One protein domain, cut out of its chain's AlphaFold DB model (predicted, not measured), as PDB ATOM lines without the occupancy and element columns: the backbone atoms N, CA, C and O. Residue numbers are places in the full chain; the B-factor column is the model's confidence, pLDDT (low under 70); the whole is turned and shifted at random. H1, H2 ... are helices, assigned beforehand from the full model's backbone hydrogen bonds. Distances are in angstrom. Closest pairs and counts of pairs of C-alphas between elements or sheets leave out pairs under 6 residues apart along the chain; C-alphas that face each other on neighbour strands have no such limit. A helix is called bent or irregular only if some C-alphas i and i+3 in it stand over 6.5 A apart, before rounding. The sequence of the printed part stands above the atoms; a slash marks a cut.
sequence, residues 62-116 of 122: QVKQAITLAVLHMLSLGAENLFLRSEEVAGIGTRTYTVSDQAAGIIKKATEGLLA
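AT A GLANCE: This is residues 62 to 116 of the 122 residues of an uncharacterized protein of Devosia sp. DBB001 (UniProt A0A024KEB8). The model is a long helical hairpin: two helices, H1 and H2, lie side by side and run opposite ways, and the chain between them reaches far out beyond one end of the pair as a long narrow loop that turns back near Gly 91. The helices make one part of the rod's length and the loop, residues 80 to 99, makes the rest. The printed part has 55 residues with two named helices, H1 then H2, and no named strand; its class is all helix. It is only just loose, close to extended, with a radius of gyration of the C-alphas of 15.1 A, and its C-alphas span 49 by 17 by 13 A, a rod.

HOW THE PARTS SIT: The longest helix by residues is H1, residues 62 to 79. It touches H2, residues 100 to 116, with 18 pairs of C-alphas within 8 A. The closest C-alphas of the two are those of Ala 66 and Thr 111, 4.8 A apart. Their lines stand at a shallow tilt of 17 degrees, they run opposite ways, and their centres are 10.3 A apart. H1 and H2 form a helical hairpin. In both H1 and H2 every O i to N i+4 pair is within hydrogen-bond range. In the link, residues 88 to 89 pair with residues 93 to 94, antiparallel, a pairing too short to make named strands.

IN THESE COORDINATES: H1 has 18 residues and measures 25.6 A from C-alpha 62 at (-44.625, 41.014, 29.891) to C-alpha 79 at (-24.018, 38.484, 44.813). H2 has 17 residues and measures 24.0 A from its first to its last C-alpha, ending with C-alpha 116 at (-40.903, 47.553, 23.123). Neither helix is bent.

THE WHOLE: The two C-alphas farthest apart are those of Gly 91 and Ala 116, at 49.3 A, while the first and last printed C-alphas, of Gln 62 and Ala 116, are 10.1 A apart. The link from H1 to H2 is long, with 20 residues. The printed part has no cut. The mean pLDDT of the printed part is 72.2, and residues 78 to 103 are under 70.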
ATOM      1  N   GLN A  62     -45.942  40.689  30.449       93.50
ATOM      2  CA  GLN A  62     -44.625  41.014  29.891       93.50
ATOM      3  C   GLN A  62     -43.869  42.075  30.710       93.50
ATOM      4  O   GLN A  62     -42.649  41.995  30.835       93.50
ATOM      5  N   VAL A  63     -44.581  43.027  31.329       94.25
ATOM      6  CA  VAL A  63     -43.986  44.048  32.208       94.25
ATOM      7  C   VAL A  63     -43.505  43.405  33.501       94.25
ATOM      8  O   VAL A  63     -42.364  43.626  33.904       94.25
ATOM      9  N   LYS A  64     -44.340  42.554  34.119       94.19
ATOM     10  CA  LYS A  64     -43.966  41.793  35.324       94.19
ATOM     11  C   LYS A  64     -42.695  40.974  35.060       94.19
ATOM     12  O   LYS A  64     -41.735  41.071  35.818       94.19
ATOM     13  N   GLN A  65     -42.650  40.254  33.938       93.12
ATOM     14  CA  GLN A  65     -41.495  39.448  33.533       93.12
ATOM     15  C   GLN A  65     -40.231  40.289  33.297       93.12
ATOM     16  O   GLN A  65     -39.152  39.907  33.753       93.12
ATOM     17  N   ALA A  66     -40.354  41.430  32.616       92.69
ATOM     18  CA  ALA A  66     -39.240  42.340  32.360       92.69
ATOM     19  C   ALA A  66     -38.628  42.866  33.670       92.69
ATOM     20  O   ALA A  66     -37.406  42.856  33.832       92.69
ATOM     21  N   ILE A  67     -39.475  43.256  34.630       92.75
ATOM     22  CA  ILE A  67     -39.044  43.702  35.961       92.75
ATOM     23  C   ILE A  67     -38.349  42.559  36.704       92.75
ATOM     24  O   ILE A  67     -37.249  42.753  37.217       92.75
ATOM     25  N   THR A  68     -38.943  41.362  36.732       92.69
ATOM     26  CA  THR A  68     -38.336  40.198  37.392       92.69
ATOM     27  C   THR A  68     -36.953  39.892  36.822       92.69
ATOM     28  O   THR A  68     -36.006  39.724  37.586       92.69
ATOM     29  N   LEU A  69     -36.809  39.868  35.495       90.00
ATOM     30  CA  LEU A  69     -35.530  39.592  34.843       90.00
ATOM     31  C   LEU A  69     -34.477  40.663  35.175       90.00
ATOM     32  O   LEU A  69     -33.337  40.327  35.494       90.00
ATOM     33  N   ALA A  70     -34.863  41.941  35.147       87.69
ATOM     34  CA  ALA A  70     -33.971  43.048  35.482       87.69
ATOM     35  C   ALA A  70     -33.516  43.001  36.951       87.69
ATOM     36  O   ALA A  70     -32.328  43.153  37.233       87.69
ATOM     37  N   VAL A  71     -34.439  42.743  37.883       90.25
ATOM     38  CA  VAL A  71     -34.132  42.650  39.319       90.25
ATOM     39  C   VAL A  71     -33.239  41.447  39.610       90.25
ATOM     40  O   VAL A  71     -32.246  41.593  40.318       90.25
ATOM     41  N   LEU A  72     -33.535  40.277  39.037       86.38
ATOM     42  CA  LEU A  72     -32.696  39.086  39.206       86.38
ATOM     43  C   LEU A  72     -31.269  39.319  38.703       86.38
ATOM     44  O   LEU A  72     -30.318  38.894  39.353       86.38
ATOM     45  N   HIS A  73     -31.111  40.041  37.593       83.12
ATOM     46  CA  HIS A  73     -29.794  40.421  37.092       83.12
ATOM     47  C   HIS A  73     -29.055  41.385  38.031       83.12
ATOM     48  O   HIS A  73     -27.870  41.202  38.294       83.12
ATOM     49  N   MET A  74     -29.739  42.387  38.587       81.62
ATOM     50  CA  MET A  74     -29.121  43.279  39.575       81.62
ATOM     51  C   MET A  74     -28.694  42.522  40.837       81.62
ATOM     52  O   MET A  74     -27.611  42.767  41.369       81.62
ATOM     53  N   LEU A  75     -29.514  41.574  41.295       81.50
ATOM     54  CA  LEU A  75     -29.185  40.721  42.434       81.50
ATOM     55  C   LEU A  75     -27.984  39.817  42.139       81.50
ATOM     56  O   LEU A  75     -27.128  39.664  43.009       81.50
ATOM     57  N   SER A  76     -27.877  39.257  40.928       74.69
ATOM     58  CA  SER A  76     -26.722  38.434  40.551       74.69
ATOM     59  C   SER A  76     -25.432  39.254  40.523       74.69
ATOM     60  O   SER A  76     -24.421  38.798  41.043       74.69
ATOM     61  N   LEU A  77     -25.475  40.491  40.017       71.50
ATOM     62  CA  LEU A  77     -24.327  41.406  40.032       71.50
ATOM     63  C   LEU A  77     -23.881  41.789  41.452       71.50
ATOM     64  O   LEU A  77     -22.694  41.998  41.681       71.50
ATOM     65  N   GLY A  78     -24.817  41.897  42.401       67.25
ATOM     66  CA  GLY A  78     -24.501  42.178  43.806       67.25
ATOM     67  C   GLY A  78     -24.010  40.957  44.594       67.25
ATOM     68  O   GLY A  78     -23.297  41.121  45.582       67.25
ATOM     69  N   ALA A  79     -24.395  39.747  44.174       65.31
ATOM     70  CA  ALA A  79     -24.018  38.484  44.813       65.31
ATOM     71  C   ALA A  79     -22.717  37.888  44.252       65.31
ATOM     72  O   ALA A  79     -22.000  37.181  44.965       65.31
ATOM     73  N   GLU A  80     -22.396  38.159  42.986       55.28
ATOM     74  CA  GLU A  80     -21.097  37.832  42.415       55.28
ATOM     75  C   GLU A  80     -20.024  38.670  43.121       55.28
ATOM     76  O   GLU A  80     -20.020  39.898  43.062       55.28
ATOM     77  N   ASN A  81     -19.102  37.998  43.817       50.09
ATOM     78  CA  ASN A  81     -17.876  38.600  44.328       50.09
ATOM     79  C   ASN A  81     -17.130  39.270  43.162       50.09
ATOM     80  O   ASN A  81     -16.290  38.641  42.518       50.09
ATOM     81  N   LEU A  82     -17.374  40.566  42.947       50.16
ATOM     82  CA  LEU A  82     -16.698  41.453  41.987       50.16
ATOM     83  C   LEU A  82     -15.159  41.510  42.164       50.16
ATOM     84  O   LEU A  82     -14.469  42.219  41.435       50.16
ATOM     85  N   PHE A  83     -14.607  40.750  43.117       46.34
ATOM     86  CA  PHE A  83     -13.195  40.678  43.480       46.34
ATOM     87  C   PHE A  83     -12.488  39.373  43.066       46.34
ATOM     88  O   PHE A  83     -11.259  39.328  43.096       46.34
ATOM     89  N   LEU A  84     -13.200  38.321  42.642       50.22
ATOM     90  CA  LEU A  84     -12.574  37.061  42.200       50.22
ATOM     91  C   LEU A  84     -12.294  37.098  40.693       50.22
ATOM     92  O   LEU A  84     -12.971  36.485  39.875       50.22
ATOM     93  N   ARG A  85     -11.266  37.871  40.328       50.78
ATOM     94  CA  ARG A  85     -10.850  38.084  38.931       50.78
ATOM     95  C   ARG A  85     -10.015  36.929  38.357       50.78
ATOM     96  O   ARG A  85      -9.882  36.824  37.143       50.78
ATOM     97  N   SER A  86      -9.449  36.078  39.209       50.22
ATOM     98  CA  SER A  86      -8.677  34.892  38.825       50.22
ATOM     99  C   SER A  86      -8.353  34.082  40.078       50.22
ATOM    100  O   SER A  86      -7.821  34.640  41.034       50.22
ATOM    101  N   GLU A  87      -8.625  32.781  40.064       48.59
ATOM    102  CA  GLU A  87      -8.008  31.829  40.990       48.59
ATOM    103  C   GLU A  87      -7.017  30.992  40.171       48.59
ATOM    104  O   GLU A  87      -7.415  30.195  39.320       48.59
ATOM    105  N   GLU A  88      -5.716  31.225  40.362       49.22
ATOM    106  CA  GLU A  88      -4.681  30.333  39.836       49.22
ATOM    107  C   GLU A  88      -4.524  29.157  40.799       49.22
ATOM    108  O   GLU A  88      -3.895  29.272  41.851       49.22
ATOM    109  N   VAL A  89      -5.083  28.004  40.434       59.94
ATOM    110  CA  VAL A  89      -4.778  26.747  41.121       59.94
ATOM    111  C   VAL A  89      -3.548  26.138  40.455       59.94
ATOM    112  O   VAL A  89      -3.593  25.721  39.292       59.94
ATOM    113  N   ALA A  90      -2.434  26.101  41.189       47.84
ATOM    114  CA  ALA A  90      -1.167  25.573  40.699       47.84
ATOM    115  C   ALA A  90      -1.335  24.130  40.181       47.84
ATOM    116  O   ALA A  90      -1.660  23.217  40.937       47.84
ATOM    117  N   GLY A  91      -1.122  23.939  38.875       58.66
ATOM    118  CA  GLY A  91      -1.159  22.634  38.206       58.66
ATOM    119  C   GLY A  91      -2.494  22.216  37.571       58.66
ATOM    120  O   GLY A  91      -2.519  21.162  36.942       58.66
ATOM    121  N   ILE A  92      -3.580  22.999  37.691       62.22
ATOM    122  CA  ILE A  92      -4.928  22.587  37.218       62.22
ATOM    123  C   ILE A  92      -5.539  23.539  36.162       62.22
ATOM    124  O   ILE A  92      -6.427  23.136  35.412       62.22
ATOM    125  N   GLY A  93      -4.995  24.749  35.989       53.38
ATOM    126  CA  GLY A  93      -5.355  25.663  34.894       53.38
ATOM    127  C   GLY A  93      -6.226  26.849  35.317       53.38
ATOM    128  O   GLY A  93      -6.795  26.883  36.405       53.38
ATOM    129  N   THR A  94      -6.283  27.860  34.448       49.44
ATOM    130  CA  THR A  94      -6.895  29.170  34.716       49.44
ATOM    131  C   THR A  94      -8.398  29.158  34.430       49.44
ATOM    132  O   THR A  94      -8.823  28.770  33.340       49.44
ATOM    133  N   ARG A  95      -9.219  29.631  35.378       52.81
ATOM    134  CA  ARG A  95     -10.675  29.783  35.206       52.81
ATOM    135  C   ARG A  95     -11.033  31.271  35.142       52.81
ATOM    136  O   ARG A  95     -11.129  31.938  36.166       52.81
ATOM    137  N   THR A  96     -11.198  31.810  33.934       50.16
ATOM    138  CA  THR A  96     -11.535  33.229  33.725       50.16
ATOM    139  C   THR A  96     -13.048  33.411  33.576       50.16
ATOM    140  O   THR A  96     -13.635  32.998  32.575       50.16
ATOM    141  N   TYR A  97     -13.690  34.069  34.542       52.66
ATOM    142  CA  TYR A  97     -15.092  34.490  34.448       52.66
ATOM    143  C   TYR A  97     -15.201  35.763  33.587       52.66
ATOM    144  O   TYR A  97     -15.191  36.875  34.095       52.66
ATOM    145  N   THR A  98     -15.277  35.604  32.261       52.41
ATOM    146  CA  THR A  98     -15.416  36.722  31.286       52.41
ATOM    147  C   THR A  98     -16.882  36.959  30.871       52.41
ATOM    148  O   THR A  98     -17.164  37.630  29.886       52.41
ATOM    149  N   VAL A  99     -17.852  36.366  31.575       54.78
ATOM    150  CA  VAL A  99     -19.240  36.231  31.086       54.78
ATOM    151  C   VAL A  99     -20.150  37.414  31.486       54.78
ATOM    152  O   VAL A  99     -21.233  37.557  30.922       54.78
ATOM    153  N   SER A 100     -19.718  38.302  32.394       63.91
ATOM    154  CA  SER A 100     -20.576  39.349  32.985       63.91
ATOM    155  C   SER A 100     -21.131  40.346  31.960       63.91
ATOM    156  O   SER A 100     -22.333  40.611  31.943       63.91
ATOM    157  N   ASP A 101     -20.290  40.863  31.062       63.19
ATOM    158  CA  ASP A 101     -20.670  41.987  30.192       63.19
ATOM    159  C   ASP A 101     -21.567  41.543  29.027       63.19
ATOM    160  O   ASP A 101     -22.523  42.229  28.654       63.19
ATOM    161  N   GLN A 102     -21.307  40.355  28.470       69.50
ATOM    162  CA  GLN A 102     -22.138  39.789  27.408       69.50
ATOM    163  C   GLN A 102     -23.509  39.357  27.948       69.50
ATOM    164  O   GLN A 102     -24.527  39.595  27.293       69.50
ATOM    165  N   ALA A 103     -23.552  38.778  29.154       68.75
ATOM    166  CA  ALA A 103     -24.798  38.406  29.819       68.75
ATOM    167  C   ALA A 103     -25.656  39.638  30.149       68.75
ATOM    168  O   ALA A 103     -26.854  39.643  29.854       68.75
ATOM    169  N   ALA A 104     -25.042  40.713  30.657       74.31
ATOM    170  CA  ALA A 104     -25.727  41.980  30.909       74.31
ATOM    171  C   ALA A 104     -26.346  42.567  29.628       74.31
ATOM    172  O   ALA A 104     -27.507  42.988  29.616       74.31
ATOM    173  N   GLY A 105     -25.606  42.529  28.514       80.81
ATOM    174  CA  GLY A 105     -26.102  42.978  27.213       80.81
ATOM    175  C   GLY A 105     -27.294  42.166  26.690       80.81
ATOM    176  O   GLY A 105     -28.223  42.741  26.118       80.81
ATOM    177  N   ILE A 106     -27.299  40.846  26.894       84.00
ATOM    178  CA  ILE A 106     -28.409  39.963  26.492       84.00
ATOM    179  C   ILE A 106     -29.652  40.241  27.337       84.00
ATOM    180  O   ILE A 106     -30.740  40.403  26.786       84.00
ATOM    181  N   ILE A 107     -29.489  40.338  28.657       83.69
ATOM    182  CA  ILE A 107     -30.598  40.589  29.582       83.69
ATOM    183  C   ILE A 107     -31.239  41.944  29.291       83.69
ATOM    184  O   ILE A 107     -32.459  42.028  29.173       83.69
ATOM    185  N   LYS A 108     -30.428  42.985  29.075       86.19
ATOM    186  CA  LYS A 108     -30.933  44.308  28.699       86.19
ATOM    187  C   LYS A 108     -31.780  44.251  27.425       86.19
ATOM    188  O   LYS A 108     -32.895  44.763  27.423       86.19
ATOM    189  N   LYS A 109     -31.295  43.580  26.374       89.31
ATOM    190  CA  LYS A 109     -32.043  43.415  25.115       89.31
ATOM    191  C   LYS A 109     -33.339  42.625  25.298       89.31
ATOM    192  O   LYS A 109     -34.341  42.962  24.676       89.31
ATOM    193  N   ALA A 110     -33.333  41.590  26.137       87.19
ATOM    194  CA  ALA A 110     -34.530  40.809  26.433       87.19
ATOM    195  C   ALA A 110     -35.588  41.659  27.158       87.19
ATOM    196  O   ALA A 110     -36.748  41.674  26.746       87.19
ATOM    197  N   THR A 111     -35.184  42.425  28.175       89.69
ATOM    198  CA  THR A 111     -36.058  43.368  28.891       89.69
ATOM    199  C   THR A 111     -36.590  44.460  27.961       89.69
ATOM    200  O   THR A 111     -37.781  44.756  27.983       89.69
ATOM    201  N   GLU A 112     -35.743  45.032  27.099       90.06
ATOM    202  CA  GLU A 112     -36.163  46.017  26.091       90.06
ATOM    203  C   GLU A 112     -37.172  45.425  25.100       90.06
ATOM    204  O   GLU A 112     -38.168  46.075  24.791       90.06
ATOM    205  N   GLY A 113     -36.964  44.185  24.647       90.12
ATOM    206  CA  GLY A 113     -37.895  43.481  23.764       90.12
ATOM    207  C   GLY A 113     -39.272  43.268  24.397       90.12
ATOM    208  O   GLY A 113     -40.285  43.509  23.744       90.12
ATOM    209  N   LEU A 114     -39.317  42.894  25.681       91.31
ATOM    210  CA  LEU A 114     -40.568  42.724  26.436       91.31
ATOM    211  C   LEU A 114     -41.350  44.035  26.610       91.31
ATOM    212  O   LEU A 114     -42.571  44.010  26.751       91.31
ATOM    213  N   LEU A 115     -40.658  45.177  26.609       93.31
ATOM    214  CA  LEU A 115     -41.255  46.498  26.818       93.31
ATOM    215  C   LEU A 115     -41.442  47.298  25.520       93.31
ATOM    216  O   LEU A 115     -42.057  48.364  25.550       93.31
ATOM    217  N   ALA A 116     -40.948  46.806  24.381       88.94
ATOM    218  CA  ALA A 116     -40.903  47.553  23.123       88.94
ATOM    219  C   ALA A 116     -42.283  48.048  22.663       88.94
ATOM    220  O   ALA A 116     -42.398  49.171  22.179       88.94
TER     221      ALA A 116